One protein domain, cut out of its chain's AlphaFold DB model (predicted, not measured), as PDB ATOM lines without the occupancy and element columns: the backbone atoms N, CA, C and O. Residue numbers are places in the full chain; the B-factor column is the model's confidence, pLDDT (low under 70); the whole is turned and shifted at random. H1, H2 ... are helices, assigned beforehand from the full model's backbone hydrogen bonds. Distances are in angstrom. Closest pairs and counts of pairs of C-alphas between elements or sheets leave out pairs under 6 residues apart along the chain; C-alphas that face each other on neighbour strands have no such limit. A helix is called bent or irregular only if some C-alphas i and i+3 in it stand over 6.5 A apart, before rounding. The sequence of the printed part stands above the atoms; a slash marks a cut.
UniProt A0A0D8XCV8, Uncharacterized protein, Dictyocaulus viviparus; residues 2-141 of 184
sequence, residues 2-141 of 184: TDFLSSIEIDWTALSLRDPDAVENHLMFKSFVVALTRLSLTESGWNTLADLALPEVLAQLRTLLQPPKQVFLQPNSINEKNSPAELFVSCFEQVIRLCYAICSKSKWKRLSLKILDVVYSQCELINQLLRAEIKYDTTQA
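What this domain is: This is residues 2 to 141 of the 184 residues of an uncharacterized protein of Dictyocaulus viviparus (UniProt A0A0D8XCV8). Two long helices, H3 and H9, lie side by side and run the same way; H9 passes through the middle of the domain, and after it the chain folds back as H10 to make a helical hairpin. Short helices gather round this frame: H2 and H8 pack on the first part of H9, H4 turns off at the far end of H3, H5 lies alongside H10, and H11 packs on H7. The printed part has 140 residues with twelve named helices, H1 to H12 in order along the chain, and no named strand; the class is all helix. It is compact, with a radius of gyration of the C-alphas of 15.0 A, and rounded, with spans of 40 by 33 by 23 A.

Where its parts are: The longest helix, H3, is residues 20 to 40 and runs 30.2 A from C-alpha 20 at (247.328, 337.833, 223.023) to C-alpha 40 at (238.853, 310.310, 232.112). H9, residues 84 to 103, is 28.8 A long and begins with C-alpha 84 at (254.500, 326.985, 215.184). H10, residues 109 to 121, measures 19.0 A; it is irregular, with C-alphas 110 and 113 lying 7.4 A apart. H4, residues 43 to 51, measures 12.4 A, and H11, residues 123 to 131, measures 12.2 A. The shorter helices are H1, residues 2 to 7; H2, residues 12 to 16; H5, residues 54 to 59; H6, residues 62 to 65; H7, residues 69 to 73; H8, residues 75 to 79; and H12, residues 137 to 141, which ends with C-alpha 141 at (257.790, 308.172, 229.050).

How they stand to each other: H3 and H9 touch at a shallow tilt of 17 degrees, the same way, with the closest C-alphas, those of Thr 37 and Leu 98, 4.7 A apart. H9 is the hub, touching five helices. H9 and H10 form a helical hairpin, at a shallow tilt of 17 degrees, opposite ways; H9 touches H10 with residues 96 to 103 alone, and the closest C-alphas are those of Cys 103 and Ser 112, 6.3 A. H5 touches H10 at a shallow tilt of 19 degrees, the same way, closest at the C-alphas of Ala 59 and Val 118, 4.6 A. H2 touches both long helices: the closest C-alphas are those of Leu 15 and Ala 22 of H3, 5.0 A, and those of Trp 12 and Pro 84 of H9, 4.8 A. H8 touches H9 at Ile 78 and Glu 86, whose C-alphas, the closest, are 4.2 A apart. H7 and H9 only just touch, with 3 pairs of C-alphas within 8 A, the closest those of Val 71 and Ala 85, 5.1 A. H7 touches H11 too, with the closest C-alphas, those of Phe 72 and Gln 128, 6.7 A apart. H3 and H4 touch only at the corner, closest at the C-alphas of Ser 40 and Trp 46, 4.3 A. H1, H6 and H12 touch no helix; H1 is near H3, H5 and H6, while H6 and H12 are each near H9. H3 and H10 are apart. Every O i to N i+4 pair is within hydrogen-bond range in H1, H2, H3, H4, H5, H7, H9, H11 and H12; H10 has 7 of 9, H8 has 0 of 1 but 2 of 2 O i to N i+3 pairs, and H6 is too short for an O i to N i+4 pair.

The domain as a whole: The two C-alphas farthest apart are those of Leu 17 and Ser 106, 42.9 A. The printed part has no cut, and the links between its helices are tight. The mean pLDDT of the printed part is 82.2; residues 2 to 3 and 133 to 141 are under 70, and H12 has a mean of 45.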
ATOM      1  N   THR A   2     231.064 320.023 222.398       63.91
ATOM      2  CA  THR A   2     231.394 320.051 220.962       63.91
ATOM      3  C   THR A   2     231.498 321.466 220.418       63.91
ATOM      4  O   THR A   2     232.524 321.811 219.853       63.91
ATOM      5  N   ASP A   3     230.494 322.299 220.696       69.19
ATOM      6  CA  ASP A   3     230.409 323.656 220.142       69.19
ATOM      7  C   ASP A   3     231.560 324.543 220.633       69.19
ATOM      8  O   ASP A   3     232.148 325.298 219.867       69.19
ATOM      9  N   PHE A   4     231.945 324.361 221.901       73.62
ATOM     10  CA  PHE A   4     233.085 325.035 222.520       73.62
ATOM     11  C   PHE A   4     234.419 324.583 221.915       73.62
ATOM     12  O   PHE A   4     235.262 325.400 221.569       73.62
ATOM     13  N   LEU A   5     234.605 323.273 221.742       71.44
ATOM     14  CA  LEU A   5     235.796 322.729 221.093       71.44
ATOM     15  C   LEU A   5     235.902 323.156 219.622       71.44
ATOM     16  O   LEU A   5     237.000 323.416 219.147       71.44
ATOM     17  N   SER A   6     234.774 323.268 218.917       70.06
ATOM     18  CA  SER A   6     234.737 323.754 217.536       70.06
ATOM     19  C   SER A   6     234.917 325.265 217.408       70.06
ATOM     20  O   SER A   6     235.332 325.719 216.347       70.06
ATOM     21  N   SER A   7     234.617 326.041 218.457       77.12
ATOM     22  CA  SER A   7     234.824 327.495 218.462       77.12
ATOM     23  C   SER A   7     236.269 327.902 218.744       77.12
ATOM     24  O   SER A   7     236.625 329.054 218.522       77.12
ATOM     25  N   ILE A   8     237.100 326.982 219.246       78.19
ATOM     26  CA  ILE A   8     238.516 327.250 219.493       78.19
ATOM     27  C   ILE A   8     239.291 327.036 218.192       78.19
ATOM     28  O   ILE A   8     239.636 325.911 217.824       78.19
ATOM     29  N   GLU A   9     239.603 328.135 217.517       80.94
ATOM     30  CA  GLU A   9     240.557 328.147 216.411       80.94
ATOM     31  C   GLU A   9     241.929 328.583 216.936       80.94
ATOM     32  O   GLU A   9     242.061 329.602 217.615       80.94
ATOM     33  N   ILE A  10     242.956 327.771 216.666       84.31
ATOM     34  CA  ILE A  10     244.337 328.067 217.060       84.31
ATOM     35  C   ILE A  10     245.118 328.424 215.805       84.31
ATOM     36  O   ILE A  10     245.406 327.559 214.976       84.31
ATOM     37  N   ASP A  11     245.487 329.695 215.687       87.69
ATOM     38  CA  ASP A  11     246.474 330.133 214.711       87.69
ATOM     39  C   ASP A  11     247.879 329.944 215.295       87.69
ATOM     40  O   ASP A  11     248.343 330.702 216.148       87.69
ATOM     41  N   TRP A  12     248.572 328.911 214.819       88.75
ATOM     42  CA  TRP A  12     249.922 328.558 215.261       88.75
ATOM     43  C   TRP A  12     250.966 329.634 214.952       88.75
ATOM     44  O   TRP A  12     251.969 329.741 215.658       88.75
ATOM     45  N   THR A  13     250.749 330.424 213.898       89.00
ATOM     46  CA  THR A  13     251.665 331.500 213.509       89.00
ATOM     47  C   THR A  13     251.478 332.724 214.394       89.00
ATOM     48  O   THR A  13     252.463 333.231 214.931       89.00
ATOM     49  N   ALA A  14     250.232 333.129 214.650       88.56
ATOM     50  CA  ALA A  14     249.920 334.185 215.610       88.56
ATOM     51  C   ALA A  14     250.360 333.800 217.035       88.56
ATOM     52  O   ALA A  14     250.956 334.607 217.748       88.56
ATOM     53  N   LEU A  15     250.169 332.532 217.420       89.69
ATOM     54  CA  LEU A  15     250.625 332.002 218.707       89.69
ATOM     55  C   LEU A  15     252.154 332.059 218.851       89.69
ATOM     56  O   LEU A  15     252.657 332.442 219.906       89.69
ATOM     57  N   SER A  16     252.897 331.720 217.795       89.88
ATOM     58  CA  SER A  16     254.363 331.838 217.768       89.88
ATOM     59  C   SER A  16     254.829 333.289 217.938       89.88
ATOM     60  O   SER A  16     255.788 333.558 218.663       89.88
ATOM     61  N   LEU A  17     254.090 334.238 217.354       91.69
ATOM     62  CA  LEU A  17     254.308 335.679 217.510       91.69
ATOM     63  C   LEU A  17     253.806 336.242 218.852       91.69
ATOM     64  O   LEU A  17     253.997 337.428 219.115       91.69
ATOM     65  N   ARG A  18     253.232 335.397 219.721       89.06
ATOM     66  CA  ARG A  18     252.661 335.761 221.029       89.06
ATOM     67  C   ARG A  18     251.529 336.779 220.945       89.06
ATOM     68  O   ARG A  18     251.388 337.622 221.832       89.06
ATOM     69  N   ASP A  19     250.721 336.677 219.900       92.44
ATOM     70  CA  ASP A  19     249.468 337.411 219.827       92.44
ATOM     71  C   ASP A  19     248.575 337.064 221.042       92.44
ATOM     72  O   ASP A  19     248.439 335.879 221.373       92.44
ATOM     73  N   PRO A  20     248.027 338.063 221.761       89.94
ATOM     74  CA  PRO A  20     247.328 337.833 223.023       89.94
ATOM     75  C   PRO A  20     246.097 336.936 222.862       89.94
ATOM     76  O   PRO A  20     245.893 336.049 223.694       89.94
ATOM     77  N   ASP A  21     245.341 337.095 221.773       89.06
ATOM     78  CA  ASP A  21     244.122 336.323 221.523       89.06
ATOM     79  C   ASP A  21     244.474 334.862 221.197       89.06
ATOM     80  O   ASP A  21     243.868 333.917 221.713       89.06
ATOM     81  N   ALA A  22     245.525 334.650 220.395       88.06
ATOM     82  CA  ALA A  22     246.024 333.310 220.093       88.06
ATOM     83  C   ALA A  22     246.557 332.590 221.348       88.06
ATOM     84  O   ALA A  22     246.320 331.390 221.530       88.06
ATOM     85  N   VAL A  23     247.252 333.315 222.232       89.31
ATOM     86  CA  VAL A  23     247.760 332.786 223.508       89.31
ATOM     87  C   VAL A  23     246.614 332.390 224.436       89.31
ATOM     88  O   VAL A  23     246.673 331.309 225.030       89.31
ATOM     89  N   GLU A  24     245.573 333.216 224.548       90.06
ATOM     90  CA  GLU A  24     244.394 332.918 225.364       90.06
ATOM     91  C   GLU A  24     243.672 331.662 224.862       90.06
ATOM     92  O   GLU A  24     243.451 330.724 225.636       90.06
ATOM     93  N   ASN A  25     243.400 331.581 223.557       89.06
ATOM     94  CA  ASN A  25     242.751 330.422 222.940       89.06
ATOM     95  C   ASN A  25     243.551 329.131 223.152       89.06
ATOM     96  O   ASN A  25     242.994 328.097 223.534       89.06
ATOM     97  N   HIS A  26     244.872 329.187 222.964       89.56
ATOM     98  CA  HIS A  26     245.746 328.043 223.204       89.56
ATOM     99  C   HIS A  26     245.778 327.634 224.685       89.56
ATOM    100  O   HIS A  26     245.710 326.442 225.000       89.56
ATOM    101  N   LEU A  27     245.839 328.597 225.610       90.31
ATOM    102  CA  LEU A  27     245.813 328.322 227.048       90.31
ATOM    103  C   LEU A  27     244.488 327.685 227.476       90.31
ATOM    104  O   LEU A  27     244.489 326.720 228.250       90.31
ATOM    105  N   MET A  28     243.372 328.193 226.956       89.81
ATOM    106  CA  MET A  28     242.039 327.663 227.211       89.81
ATOM    107  C   MET A  28     241.920 326.226 226.698       89.81
ATOM    108  O   MET A  28     241.538 325.333 227.460       89.81
ATOM    109  N   PHE A  29     242.341 325.974 225.455       89.44
ATOM    110  CA  PHE A  29     242.365 324.632 224.871       89.44
ATOM    111  C   PHE A  29     243.199 323.660 225.706       89.44
ATOM    112  O   PHE A  29     242.720 322.602 226.118       89.44
ATOM    113  N   LYS A  30     244.445 324.036 226.004       88.56
ATOM    114  CA  LYS A  30     245.380 323.208 226.768       88.56
ATOM    115  C   LYS A  30     244.829 322.877 228.151       88.56
ATOM    116  O   LYS A  30     244.866 321.721 228.571       88.56
ATOM    117  N   SER A  31     244.283 323.872 228.847       90.38
ATOM    118  CA  SER A  31     243.686 323.682 230.173       90.38
ATOM    119  C   SER A  31     242.480 322.746 230.109       90.38
ATOM    120  O   SER A  31     242.332 321.864 230.959       90.38
ATOM    121  N   PHE A  32     241.658 322.879 229.068       90.31
ATOM    122  CA  PHE A  32     240.503 322.022 228.844       90.31
ATOM    123  C   PHE A  32     240.906 320.563 228.587       90.31
ATOM    124  O   PHE A  32     240.399 319.663 229.256       90.31
ATOM    125  N   VAL A  33     241.880 320.309 227.706       89.12
ATOM    126  CA  VAL A  33     242.397 318.952 227.441       89.12
ATOM    127  C   VAL A  33     242.971 318.312 228.710       89.12
ATOM    128  O   VAL A  33     242.713 317.136 228.984       89.12
ATOM    129  N   VAL A  34     243.686 319.075 229.544       88.75
ATOM    130  CA  VAL A  34     244.189 318.587 230.842       88.75
ATOM    131  C   VAL A  34     243.041 318.236 231.794       88.75
ATOM    132  O   VAL A  34     243.089 317.194 232.454       88.75
ATOM    133  N   ALA A  35     241.996 319.062 231.861       88.69
ATOM    134  CA  ALA A  35     240.817 318.784 232.679       88.69
ATOM    135  C   ALA A  35     240.096 317.507 232.218       88.69
ATOM    136  O   ALA A  35     239.805 316.642 233.046       88.69
ATOM    137  N   LEU A  36     239.896 317.332 230.905       89.44
ATOM    138  CA  LEU A  36     239.335 316.105 230.329       89.44
ATOM    139  C   LEU A  36     240.205 314.880 230.631       89.44
ATOM    140  O   LEU A  36     239.678 313.812 230.937       89.44
ATOM    141  N   THR A  37     241.529 315.039 230.598       89.06
ATOM    142  CA  THR A  37     242.472 313.957 230.915       89.06
ATOM    143  C   THR A  37     242.314 313.514 232.362       89.06
ATOM    144  O   THR A  37     242.242 312.325 232.642       89.06
ATOM    145  N   ARG A  38     242.196 314.453 233.305       88.44
ATOM    146  CA  ARG A  38     241.942 314.112 234.713       88.44
ATOM    147  C   ARG A  38     240.561 313.489 234.905       88.44
ATOM    148  O   ARG A  38     240.419 312.547 235.680       88.44
ATOM    149  N   LEU A  39     239.558 313.985 234.184       87.31
ATOM    150  CA  LEU A  39     238.196 313.472 234.246       87.31
ATOM    151  C   LEU A  39     238.113 312.020 233.746       87.31
ATOM    152  O   LEU A  39     237.457 311.198 234.386       87.31
ATOM    153  N   SER A  40     238.826 311.673 232.670       88.19
ATOM    154  CA  SER A  40     238.853 310.310 232.112       88.19
ATOM    155  C   SER A  40     239.481 309.275 233.056       88.19
ATOM    156  O   SER A  40     239.180 308.083 232.965       88.19
ATOM    157  N   LEU A  41     240.295 309.722 234.020       86.50
ATOM    158  CA  LEU A  41     240.847 308.873 235.077       86.50
ATOM    159  C   LEU A  41     239.830 308.537 236.178       86.50
ATOM    160  O   LEU A  41     240.101 307.670 237.009       86.50
ATOM    161  N   THR A  42     238.643 309.143 236.187       89.69
ATOM    162  CA  THR A  42     237.538 308.790 237.098       89.69
ATOM    163  C   THR A  42     236.527 307.881 236.392       89.69
ATOM    164  O   THR A  42     236.417 307.917 235.170       89.69
ATOM    165  N   GLU A  43     235.788 307.033 237.118       85.31
ATOM    166  CA  GLU A  43     234.796 306.151 236.474       85.31
ATOM    167  C   GLU A  43     233.593 306.933 235.927       85.31
ATOM    168  O   GLU A  43     233.200 306.727 234.779       85.31
ATOM    169  N   SER A  44     233.038 307.859 236.715       88.75
ATOM    170  CA  SER A  44     231.934 308.720 236.275       88.75
ATOM    171  C   SER A  44     232.345 309.583 235.085       88.75
ATOM    172  O   SER A  44     231.648 309.594 234.076       88.75
ATOM    173  N   GLY A  45     233.515 310.222 235.161       88.38
ATOM    174  CA  GLY A  45     234.051 311.037 234.083       88.38
ATOM    175  C   GLY A  45     234.280 310.244 232.803       88.38
ATOM    176  O   GLY A  45     233.826 310.666 231.747       88.38
ATOM    177  N   TRP A  46     234.891 309.060 232.881       89.44
ATOM    178  CA  TRP A  46     235.077 308.201 231.709       89.44
ATOM    179  C   TRP A  46     233.749 307.837 231.032       89.44
ATOM    180  O   TRP A  46     233.647 307.925 229.809       89.44
ATOM    181  N   ASN A  47     232.720 307.477 231.810       89.44
ATOM    182  CA  ASN A  47     231.395 307.178 231.259       89.44
ATOM    183  C   ASN A  47     230.789 308.415 230.583       89.44
ATOM    184  O   ASN A  47     230.332 308.318 229.449       89.44
ATOM    185  N   THR A  48     230.876 309.588 231.215       89.81
ATOM    186  CA  THR A  48     230.412 310.847 230.616       89.81
ATOM    187  C   THR A  48     231.138 311.164 229.308       89.81
ATOM    188  O   THR A  48     230.496 311.536 228.333       89.81
ATOM    189  N   LEU A  49     232.458 310.975 229.235       88.75
ATOM    190  CA  LEU A  49     233.216 311.189 227.996       88.75
ATOM    191  C   LEU A  49     232.831 310.193 226.895       88.75
ATOM    192  O   LEU A  49     232.817 310.557 225.718       88.75
ATOM    193  N   ALA A  50     232.505 308.954 227.274       86.88
ATOM    194  CA  ALA A  50     232.000 307.942 226.356       86.88
ATOM    195  C   ALA A  50     230.627 308.326 225.787       86.88
ATOM    196  O   ALA A  50     230.396 308.180 224.588       86.88
ATOM    197  N   ASP A  51     229.732 308.813 226.645       88.81
ATOM    198  CA  ASP A  51     228.364 309.183 226.280       88.81
ATOM    199  C   ASP A  51     228.323 310.488 225.471       88.81
ATOM    200  O   ASP A  51     227.477 310.650 224.595       88.81
ATOM    201  N   LEU A  52     229.290 311.384 225.692       88.06
ATOM    202  CA  LEU A  52     229.487 312.602 224.904       88.06
ATOM    203  C   LEU A  52     230.253 312.378 223.589       88.06
ATOM    204  O   LEU A  52     230.566 313.359 222.915       88.06
ATOM    205  N   ALA A  53     230.579 311.129 223.235       86.06
ATOM    206  CA  ALA A  53     231.311 310.788 222.012       86.06
ATOM    207  C   ALA A  53     232.612 311.600 221.843       86.06
ATOM    208  O   ALA A  53     232.964 312.025 220.743       86.06
ATOM    209  N   LEU A  54     233.324 311.854 222.952       86.81
ATOM    210  CA  LEU A  54     234.519 312.699 222.941       86.81
ATOM    211  C   LEU A  54     235.556 312.261 221.885       86.81
ATOM    212  O   LEU A  54     236.078 313.149 221.213       86.81
ATOM    213  N   PRO A  55     235.871 310.961 221.695       83.31
ATOM    214  CA  PRO A  55     236.816 310.548 220.658       83.31
ATOM    215  C   PRO A  55     236.433 311.042 219.255       83.31
ATOM    216  O   PRO A  55     237.282 311.553 218.534       83.31
ATOM    217  N   GLU A  56     235.160 310.977 218.881       85.06
ATOM    218  CA  GLU A  56     234.686 311.461 217.583       85.06
ATOM    219  C   GLU A  56     234.827 312.974 217.446       85.06
ATOM    220  O   GLU A  56     235.207 313.468 216.386       85.06
ATOM    221  N   VAL A  57     234.583 313.710 218.532       85.25
ATOM    222  CA  VAL A  57     234.810 315.160 218.570       85.25
ATOM    223  C   VAL A  57     236.291 315.475 218.375       85.25
ATOM    224  O   VAL A  57     236.623 316.365 217.598       85.25
ATOM    225  N   LEU A  58     237.187 314.724 219.028       83.81
ATOM    226  CA  LEU A  58     238.635 314.891 218.878       83.81
ATOM    227  C   LEU A  58     239.097 314.629 217.437       83.81
ATOM    228  O   LEU A  58     239.921 315.385 216.931       83.81
ATOM    229  N   ALA A  59     238.542 313.618 216.759       79.69
ATOM    230  CA  ALA A  59     238.860 313.321 215.357       79.69
ATOM    231  C   ALA A  59     238.475 314.464 214.399       79.69
ATOM    232  O   ALA A  59     239.057 314.598 213.326       79.69
ATOM    233  N   GLN A  60     237.493 315.284 214.780       80.69
ATOM    234  CA  GLN A  60     236.960 316.374 213.961       80.69
ATOM    235  C   GLN A  60     237.525 317.754 214.327       80.69
ATOM    236  O   GLN A  60     237.147 318.755 213.718       80.69
ATOM    237  N   LEU A  61     238.429 317.839 215.309       80.50
ATOM    238  CA  LEU A  61     239.022 319.109 215.718       80.50
ATOM    239  C   LEU A  61     239.829 319.728 214.575       80.50
ATOM    240  O   LEU A  61     240.875 319.207 214.184       80.50
ATOM    241  N   ARG A  62     239.395 320.902 214.100       74.75
ATOM    242  CA  ARG A  62     240.118 321.694 213.087       74.75
ATOM    243  C   ARG A  62     241.575 321.932 213.473       74.75
ATOM    244  O   ARG A  62     242.456 321.818 212.629       74.75
ATOM    245  N   THR A  63     241.808 322.169 214.761       75.12
ATOM    246  CA  THR A  63     243.118 322.342 215.393       75.12
ATOM    247  C   THR A  63     244.093 321.209 215.069       75.12
ATOM    248  O   THR A  63     245.279 321.464 214.911       75.12
ATOM    249  N   LEU A  64     243.601 319.970 214.958       75.25
ATOM    250  CA  LEU A  64     244.401 318.782 214.639       75.25
ATOM    251  C   LEU A  64     244.395 318.467 213.141       75.25
ATOM    252  O   LEU A  64     245.385 317.982 212.610       75.25
ATOM    253  N   LEU A  65     243.293 318.766 212.451       75.62
ATOM    254  CA  LEU A  65     243.142 318.538 211.011       75.62
ATOM    255  C   LEU A  65     243.975 319.495 210.146       75.62
ATOM    256  O   LEU A  65     244.195 319.211 208.970       75.62
ATOM    257  N   GLN A  66     244.429 320.621 210.700       81.38
ATOM    258  CA  GLN A  66     245.246 321.612 209.995       81.38
ATOM    259  C   GLN A  66     246.613 321.794 210.669       81.38
ATOM    260  O   GLN A  66     246.887 322.841 211.265       81.38
ATOM    261  N   PRO A  67     247.494 320.783 210.587       83.50
ATOM    262  CA  PRO A  67     248.850 320.899 211.098       83.50
ATOM    263  C   PRO A  67     249.640 321.990 210.342       83.50
ATOM    264  O   PRO A  67     249.481 322.143 209.124       83.50
ATOM    265  N   PRO A  68     250.536 322.737 211.017       85.19
ATOM    266  CA  PRO A  68     251.398 323.715 210.365       85.19
ATOM    267  C   PRO A  68     252.265 323.063 209.289       85.19
ATOM    268  O   PRO A  68     252.911 322.043 209.524       85.19
ATOM    269  N   LYS A  69     252.377 323.704 208.120       85.31
ATOM    270  CA  LYS A  69     253.209 323.204 207.005       85.31
ATOM    271  C   LYS A  69     254.669 322.963 207.408       85.31
ATOM    272  O   LYS A  69     255.316 322.069 206.868       85.31
ATOM    273  N   GLN A  70     255.175 323.742 208.363       81.88
ATOM    274  CA  GLN A  70     256.533 323.626 208.899       81.88
ATOM    275  C   GLN A  70     256.822 322.244 209.496       81.88
ATOM    276  O   GLN A  70     257.937 321.761 209.351       81.88
ATOM    277  N   VAL A  71     255.816 321.571 210.066       82.25
ATOM    278  CA  VAL A  71     255.955 320.217 210.626       82.25
ATOM    279  C   VAL A  71     256.369 319.199 209.554       82.25
ATOM    280  O   VAL A  71     257.129 318.282 209.841       82.25
ATOM    281  N   PHE A  72     255.916 319.384 208.308       83.06
ATOM    282  CA  PHE A  72     256.213 318.484 207.186       83.06
ATOM    283  C   PHE A  72     257.437 318.920 206.386       83.06
ATOM    284  O   PHE A  72     258.224 318.093 205.940       83.06
ATOM    285  N   LEU A  73     257.577 320.228 206.159       84.00
ATOM    286  CA  LEU A  73     258.614 320.769 205.279       84.00
ATOM    287  C   LEU A  73     259.946 320.982 206.003       84.00
ATOM    288  O   LEU A  73     261.001 320.937 205.378       84.00
ATOM    289  N   GLN A  74     259.898 321.264 207.304       83.44
ATOM    290  CA  GLN A  74     261.049 321.641 208.118       83.44
ATOM    291  C   GLN A  74     260.964 320.957 209.490       83.44
ATOM    292  O   GLN A  74     260.791 321.636 210.502       83.44
ATOM    293  N   PRO A  75     261.105 319.623 209.568       74.88
ATOM    294  CA  PRO A  75     260.952 318.885 210.826       74.88
ATOM    295  C   PRO A  75     261.909 319.358 211.936       74.88
ATOM    296  O   PRO A  75     261.564 319.314 213.112       74.88
ATOM    297  N   ASN A  76     263.074 319.909 211.576       78.56
ATOM    298  CA  ASN A  76     264.019 320.492 212.534       78.56
ATOM    299  C   ASN A  76     263.442 321.689 213.311       78.56
ATOM    300  O   ASN A  76     263.859 321.924 214.444       78.56
ATOM    301  N   SER A  77     262.463 322.405 212.741       80.50
ATOM    302  CA  SER A  77     261.796 323.540 213.398       80.50
ATOM    303  C   SER A  77     261.052 323.134 214.671       80.50
ATOM    304  O   SER A  77     260.805 323.970 215.533       80.50
ATOM    305  N   ILE A  78     260.745 321.848 214.854       80.81
ATOM    306  CA  ILE A  78     260.089 321.333 216.065       80.81
ATOM    307  C   ILE A  78     261.001 321.450 217.299       80.81
ATOM    308  O   ILE A  78     260.510 321.530 218.421       80.81
ATOM    309  N   ASN A  79     262.321 321.523 217.105       80.25
ATOM    310  CA  ASN A  79     263.277 321.755 218.192       80.25
ATOM    311  C   ASN A  79     263.440 323.248 218.535       80.25
ATOM    312  O   ASN A  79     264.061 323.593 219.543       80.25
ATOM    313  N   GLU A  80     262.909 324.147 217.704       84.81
ATOM    314  CA  GLU A  80     262.974 325.588 217.921       84.81
ATOM    315  C   GLU A  80     261.848 326.029 218.861       84.81
ATOM    316  O   GLU A  80     260.663 325.857 218.579       84.81
ATOM    317  N   LYS A  81     262.216 326.624 220.000       82.38
ATOM    318  CA  LYS A  81     261.245 327.045 221.019       82.38
ATOM    319  C   LYS A  81     260.296 328.118 220.489       82.38
ATOM    320  O   LYS A  81     260.753 329.156 220.010       82.38
ATOM    321  N   ASN A  82     258.998 327.934 220.732       83.25
ATOM    322  CA  ASN A  82     257.917 328.796 220.248       83.25
ATOM    323  C   ASN A  82     257.762 328.798 218.725       83.25
ATOM    324  O   ASN A  82     257.086 329.682 218.199       83.25
ATOM    325  N   SER A  83     258.365 327.856 217.996       88.25
ATOM    326  CA  SER A  83     258.015 327.700 216.590       88.25
ATOM    327  C   SER A  83     256.571 327.187 216.480       88.25
ATOM    328  O   SER A  83     256.100 326.457 217.358       88.25
ATOM    329  N   PRO A  84     255.841 327.525 215.405       88.31
ATOM    330  CA  PRO A  84     254.500 326.985 215.184       88.31
ATOM    331  C   PRO A  84     254.479 325.449 215.187       88.31
ATOM    332  O   PRO A  84     253.519 324.843 215.659       88.31
ATOM    333  N   ALA A  85     255.549 324.816 214.693       86.81
ATOM    334  CA  ALA A  85     255.696 323.367 214.676       86.81
ATOM    335  C   ALA A  85     255.869 322.777 216.088       86.81
ATOM    336  O   ALA A  85     255.203 321.798 216.418       86.81
ATOM    337  N   GLU A  86     256.704 323.385 216.935       88.44
ATOM    338  CA  GLU A  86     256.901 322.969 218.331       88.44
ATOM    339  C   GLU A  86     255.611 323.107 219.144       88.44
ATOM    340  O   GLU A  86     255.185 322.157 219.803       88.44
ATOM    341  N   LEU A  87     254.935 324.252 219.024       88.12
ATOM    342  CA  LEU A  87     253.674 324.535 219.710       88.12
ATOM    343  C   LEU A  87     252.567 323.555 219.303       88.12
ATOM    344  O   LEU A  87     251.844 323.037 220.159       88.12
ATOM    345  N   PHE A  88     252.463 323.255 218.006       89.69
ATOM    346  CA  PHE A  88     251.520 322.265 217.500       89.69
ATOM    347  C   PHE A  88     251.816 320.864 218.041       89.69
ATOM    348  O   PHE A  88     250.907 320.199 218.540       89.69
ATOM    349  N   VAL A  89     253.075 320.412 217.989       87.38
ATOM    350  CA  VAL A  89     253.464 319.080 218.480       87.38
ATOM    351  C   VAL A  89     253.226 318.958 219.988       87.38
ATOM    352  O   VAL A  89     252.677 317.950 220.434       87.38
ATOM    353  N   SER A  90     253.533 320.000 220.767       87.38
ATOM    354  CA  SER A  90     253.230 320.057 222.203       87.38
ATOM    355  C   SER A  90     251.727 319.955 222.482       87.38
ATOM    356  O   SER A  90     251.290 319.254 223.400       87.38
ATOM    357  N   CYS A  91     250.902 320.624 221.674       87.94
ATOM    358  CA  CYS A  91     249.450 320.539 221.771       87.94
ATOM    359  C   CYS A  91     248.935 319.136 221.401       87.94
ATOM    360  O   CYS A  91     248.120 318.557 222.125       87.94
ATOM    361  N   PHE A  92     249.444 318.563 220.309       87.56
ATOM    362  CA  PHE A  92     249.119 317.214 219.854       87.56
ATOM    363  C   PHE A  92     249.464 316.159 220.913       87.56
ATOM    364  O   PHE A  92     248.659 315.270 221.192       87.56
ATOM    365  N   GLU A  93     250.607 316.301 221.585       86.00
ATOM    366  CA  GLU A  93     251.011 315.434 222.692       86.00
ATOM    367  C   GLU A  93     249.963 315.396 223.815       86.00
ATOM    368  O   GLU A  93     249.638 314.320 224.323       86.00
ATOM    369  N   GLN A  94     249.383 316.540 224.195       87.94
ATOM    370  CA  GLN A  94     248.339 316.571 225.231       87.94
ATOM    371  C   GLN A  94     247.092 315.788 224.811       87.94
ATOM    372  O   GLN A  94     246.490 315.096 225.634       87.94
ATOM    373  N   VAL A  95     246.721 315.851 223.531       88.44
ATOM    374  CA  VAL A  95     245.598 315.073 222.994       88.44
ATOM    375  C   VAL A  95     245.914 313.577 223.022       88.44
ATOM    376  O   VAL A  95     245.078 312.780 223.447       88.44
ATOM    377  N   ILE A  96     247.134 313.176 222.658       87.75
ATOM    378  CA  ILE A  96     247.560 311.773 222.759       87.75
ATOM    379  C   ILE A  96     247.549 311.288 224.217       87.75
ATOM    380  O   ILE A  96     247.096 310.173 224.487       87.75
ATOM    381  N   ARG A  97     247.962 312.123 225.180       87.56
ATOM    382  CA  ARG A  97     247.871 311.805 226.619       87.56
ATOM    383  C   ARG A  97     246.426 311.605 227.077       87.56
ATOM    384  O   ARG A  97     246.160 310.670 227.830       87.56
ATOM    385  N   LEU A  98     245.492 312.425 226.596       88.62
ATOM    386  CA  LEU A  98     244.060 312.240 226.839       88.62
ATOM    387  C   LEU A  98     243.570 310.893 226.284       88.62
ATOM    388  O   LEU A  98     242.929 310.131 227.010       88.62
ATOM    389  N   CYS A  99     243.918 310.565 225.039       88.06
ATOM    390  CA  CYS A  99     243.594 309.277 224.419       88.06
ATOM    391  C   CYS A  99     244.145 308.095 225.234       88.06
ATOM    392  O   CYS A  99     243.418 307.137 225.509       88.06
ATOM    393  N   TYR A 100     245.399 308.180 225.685       86.94
ATOM    394  CA  TYR A 100     246.009 307.166 226.543       86.94
ATOM    395  C   TYR A 100     245.267 307.023 227.879       86.94
ATOM    396  O   TYR A 100     244.944 305.909 228.294       86.94
ATOM    397  N   ALA A 101     244.924 308.140 228.526       87.44
ATOM    398  CA  ALA A 101     244.178 308.133 229.781       87.44
ATOM    399  C   ALA A 101     242.802 307.459 229.628       87.44
ATOM    400  O   ALA A 101     242.435 306.634 230.466       87.44
ATOM    401  N   ILE A 102     242.084 307.708 228.526       86.88
ATOM    402  CA  ILE A 102     240.806 307.035 228.232       86.88
ATOM    403  C   ILE A 102     241.012 305.522 228.029       86.88
ATOM    404  O   ILE A 102     240.209 304.717 228.513       86.88
ATOM    405  N   CYS A 103     242.096 305.121 227.360       85.31
ATOM    406  CA  CYS A 103     242.447 303.716 227.134       85.31
ATOM    407  C   CYS A 103     242.969 302.985 228.382       85.31
ATOM    408  O   CYS A 103     242.965 301.759 228.405       85.31
ATOM    409  N   SER A 104     243.393 303.694 229.429       82.88
ATOM    410  CA  SER A 104     243.930 303.072 230.651       82.88
ATOM    411  C   SER A 104     242.868 302.391 231.535       82.88
ATOM    412  O   SER A 104     243.200 301.702 232.500       82.88
ATOM    413  N   LYS A 105     241.572 302.561 231.233       81.19
ATOM    414  CA  LYS A 105     240.458 302.003 232.017       81.19
ATOM    415  C   LYS A 105     240.089 300.578 231.608       81.19
ATOM    416  O   LYS A 105     240.151 300.210 230.446       81.19
ATOM    417  N   SER A 106     239.577 299.782 232.548       70.94
ATOM    418  CA  SER A 106     239.169 298.381 232.311       70.94
ATOM    419  C   SER A 106     238.131 298.204 231.188       70.94
ATOM    420  O   SER A 106     238.117 297.172 230.518       70.94
ATOM    421  N   LYS A 107     237.303 299.226 230.932       78.38
ATOM    422  CA  LYS A 107     236.294 299.277 229.857       78.38
ATOM    423  C   LYS A 107     236.827 299.872 228.536       78.38
ATOM    424  O   LYS A 107     236.028 300.218 227.665       78.38
ATOM    425  N   TRP A 108     238.151 299.962 228.357       77.50
ATOM    426  CA  TRP A 108     238.821 300.587 227.202       77.50
ATOM    427  C   TRP A 108     238.266 300.144 225.844       77.50
ATOM    428  O   TRP A 108     238.095 300.980 224.960       77.50
ATOM    429  N   LYS A 109     237.891 298.865 225.703       81.25
ATOM    430  CA  LYS A 109     237.361 298.275 224.461       81.25
ATOM    431  C   LYS A 109     236.190 299.050 223.842       81.25
ATOM    432  O   LYS A 109     236.042 299.044 222.627       81.25
ATOM    433  N   ARG A 110     235.354 299.716 224.655       81.31
ATOM    434  CA  ARG A 110     234.194 300.493 224.166       81.31
ATOM    435  C   ARG A 110     234.620 301.715 223.344       81.31
ATOM    436  O   ARG A 110     233.905 302.098 222.425       81.31
ATOM    437  N   LEU A 111     235.748 302.334 223.690       82.56
ATOM    438  CA  LEU A 111     236.226 303.575 223.069       82.56
ATOM    439  C   LEU A 111     237.513 303.391 222.263       82.56
ATOM    440  O   LEU A 111     237.876 304.272 221.495       82.56
ATOM    441  N   SER A 112     238.193 302.253 222.398       82.25
ATOM    442  CA  SER A 112     239.514 302.033 221.813       82.25
ATOM    443  C   SER A 112     239.539 302.084 220.295       82.25
ATOM    444  O   SER A 112     240.497 302.601 219.740       82.25
ATOM    445  N   LEU A 113     238.498 301.578 219.626       81.75
ATOM    446  CA  LEU A 113     238.394 301.664 218.166       81.75
ATOM    447  C   LEU A 113     238.244 303.121 217.717       81.75
ATOM    448  O   LEU A 113     238.976 303.570 216.851       81.75
ATOM    449  N   LYS A 114     237.394 303.891 218.401       85.38
ATOM    450  CA  LYS A 114     237.192 305.315 218.103       85.38
ATOM    451  C   LYS A 114     238.452 306.140 218.367       85.38
ATOM    452  O   LYS A 114     238.773 307.051 217.621       85.38
ATOM    453  N   ILE A 115     239.196 305.807 219.421       85.44
ATOM    454  CA  ILE A 115     240.499 306.425 219.703       85.44
ATOM    455  C   ILE A 115     241.521 306.046 218.631       85.44
ATOM    456  O   ILE A 115     242.320 306.888 218.228       85.44
ATOM    457  N   LEU A 116     241.495 304.802 218.154       83.50
ATOM    458  CA  LEU A 116     242.348 304.384 217.052       83.50
ATOM    459  C   LEU A 116     242.025 305.175 215.781       83.50
ATOM    460  O   LEU A 116     242.961 305.600 215.116       83.50
ATOM    461  N   ASP A 117     240.752 305.454 215.500       80.44
ATOM    462  CA  ASP A 117     240.343 306.302 214.373       80.44
ATOM    463  C   ASP A 117     240.889 307.735 214.506       80.44
ATOM    464  O   ASP A 117     241.384 308.300 213.530       80.44
ATOM    465  N   VAL A 118     240.888 308.309 215.719       81.62
ATOM    466  CA  VAL A 118     241.517 309.617 215.995       81.62
ATOM    467  C   VAL A 118     243.005 309.579 215.659       81.62
ATOM    468  O   VAL A 118     243.495 310.432 214.924       81.62
ATOM    469  N   VAL A 119     243.732 308.584 216.172       82.56
ATOM    470  CA  VAL A 119     245.174 308.442 215.921       82.56
ATOM    471  C   VAL A 119     245.441 308.196 214.434       82.56
ATOM    472  O   VAL A 119     246.355 308.790 213.864       82.56
ATOM    473  N   TYR A 120     244.614 307.373 213.790       80.62
ATOM    474  CA  TYR A 120     244.723 307.040 212.376       80.62
ATOM    475  C   TYR A 120     244.488 308.255 211.473       80.62
ATOM    476  O   TYR A 120     245.209 308.445 210.495       80.62
ATOM    477  N   SER A 121     243.555 309.142 211.838       80.00
ATOM    478  CA  SER A 121     243.336 310.409 211.121       80.00
ATOM    479  C   SER A 121     244.591 311.293 211.068       80.00
ATOM    480  O   SER A 121     244.723 312.130 210.181       80.00
ATOM    481  N   GLN A 122     245.539 311.064 211.982       81.25
ATOM    482  CA  GLN A 122     246.799 311.790 212.110       81.25
ATOM    483  C   GLN A 122     248.014 310.934 211.705       81.25
ATOM    484  O   GLN A 122     249.150 311.263 212.045       81.25
ATOM    485  N   CYS A 123     247.809 309.834 210.967       81.62
ATOM    486  CA  CYS A 123     248.878 308.906 210.584       81.62
ATOM    487  C   CYS A 123     250.036 309.577 209.840       81.62
ATOM    488  O   CYS A 123     251.189 309.257 210.113       81.62
ATOM    489  N   GLU A 124     249.758 310.504 208.919       82.81
ATOM    490  CA  GLU A 124     250.819 311.186 208.167       82.81
ATOM    491  C   GLU A 124     251.693 312.039 209.093       82.81
ATOM    492  O   GLU A 124     252.916 311.951 209.038       82.81
ATOM    493  N   LEU A 125     251.078 312.786 210.015       82.38
ATOM    494  CA  LEU A 125     251.794 313.543 211.041       82.38
ATOM    495  C   LEU A 125     252.682 312.623 211.890       82.38
ATOM    496  O   LEU A 125     253.868 312.889 212.058       82.38
ATOM    497  N   ILE A 126     252.125 311.519 212.389       82.62
ATOM    498  CA  ILE A 126     252.861 310.556 213.220       82.62
ATOM    499  C   ILE A 126     254.037 309.953 212.442       82.62
ATOM    500  O   ILE A 126     255.145 309.872 212.970       82.62
ATOM    501  N   ASN A 127     253.832 309.577 211.179       83.19
ATOM    502  CA  ASN A 127     254.887 309.039 210.323       83.19
ATOM    503  C   ASN A 127     256.031 310.038 210.126       83.19
ATOM    504  O   ASN A 127     257.198 309.643 210.143       83.19
ATOM    505  N   GLN A 128     255.717 311.321 209.956       82.00
ATOM    506  CA  GLN A 128     256.724 312.372 209.814       82.00
ATOM    507  C   GLN A 128     257.501 312.590 211.110       82.00
ATOM    508  O   GLN A 128     258.728 312.633 211.077       82.00
ATOM    509  N   LEU A 129     256.814 312.633 212.257       79.81
ATOM    510  CA  LEU A 129     257.462 312.743 213.567       79.81
ATOM    511  C   LEU A 129     258.407 311.562 213.839       79.81
ATOM    512  O   LEU A 129     259.512 311.762 214.339       79.81
ATOM    513  N   LEU A 130     258.001 310.345 213.459       79.69
ATOM    514  CA  LEU A 130     258.831 309.144 213.577       79.69
ATOM    515  C   LEU A 130     260.064 309.196 212.664       79.69
ATOM    516  O   LEU A 130     261.160 308.866 213.107       79.69
ATOM    517  N   ARG A 131     259.906 309.624 211.403       78.75
ATOM    518  CA  ARG A 131     261.021 309.761 210.444       78.75
ATOM    519  C   ARG A 131     262.015 310.843 210.839       78.75
ATOM    520  O   ARG A 131     263.202 310.695 210.580       78.75
ATOM    521  N   ALA A 132     261.528 311.920 211.441       72.31
ATOM    522  CA  ALA A 132     262.352 313.024 211.903       72.31
ATOM    523  C   ALA A 132     263.120 312.710 213.204       72.31
ATOM    524  O   ALA A 132     263.822 313.583 213.707       72.31
ATOM    525  N   GLU A 133     262.975 311.497 213.760       66.50
ATOM    526  CA  GLU A 133     263.569 311.066 215.036       66.50
ATOM    527  C   GLU A 133     263.319 312.047 216.190       66.50
ATOM    528  O   GLU A 133     264.120 312.173 217.122       66.50
ATOM    529  N   ILE A 134     262.191 312.758 216.149       64.69
ATOM    530  CA  ILE A 134     261.884 313.776 217.146       64.69
ATOM    531  C   ILE A 134     261.532 313.063 218.446       64.69
ATOM    532  O   ILE A 134     260.445 312.506 218.622       64.69
ATOM    533  N   LYS A 135     262.489 313.072 219.373       56.75
ATOM    534  CA  LYS A 135     262.323 312.566 220.734       56.75
ATOM    535  C   LYS A 135     261.523 313.581 221.542       56.75
ATOM    536  O   LYS A 135     262.087 314.422 222.228       56.75
ATOM    537  N   TYR A 136     260.203 313.511 221.429       53.94
ATOM    538  CA  TYR A 136     259.297 314.219 222.329       53.94
ATOM    539  C   TYR A 136     258.958 313.307 223.517       53.94
ATOM    540  O   TYR A 136     258.612 312.143 223.313       53.94
ATOM    541  N   ASP A 137     259.072 313.827 224.744       50.84
ATOM    542  CA  ASP A 137     259.112 313.080 226.018       50.84
ATOM    543  C   ASP A 137     258.068 311.957 226.166       50.84
ATOM    544  O   ASP A 137     258.349 310.942 226.797       50.84
ATOM    545  N   THR A 138     256.878 312.057 225.566       47.97
ATOM    546  CA  THR A 138     255.892 310.958 225.576       47.97
ATOM    547  C   THR A 138     256.312 309.655 224.898       47.97
ATOM    548  O   THR A 138     255.839 308.610 225.340       47.97
ATOM    549  N   THR A 139     257.172 309.641 223.872       43.16
ATOM    550  CA  THR A 139     257.638 308.353 223.317       43.16
ATOM    551  C   THR A 139     258.531 307.637 224.322       43.16
ATOM    552  O   THR A 139     258.381 306.437 224.521       43.16
ATOM    553  N   GLN A 140     259.368 308.378 225.046       40.59
ATOM    554  CA  GLN A 140     260.236 307.829 226.079       40.59
ATOM    555  C   GLN A 140     259.450 307.492 227.356       40.59
ATOM    556  O   GLN A 140     259.565 306.386 227.863       40.59
ATOM    557  N   ALA A 141     258.565 308.373 227.828       42.16
ATOM    558  CA  ALA A 141     257.790 308.172 229.050       42.16
ATOM    559  C   ALA A 141     256.728 307.071 228.917       42.16
ATOM    560  O   ALA A 141     256.507 306.349 229.877       42.16
TER     561      ALA A 141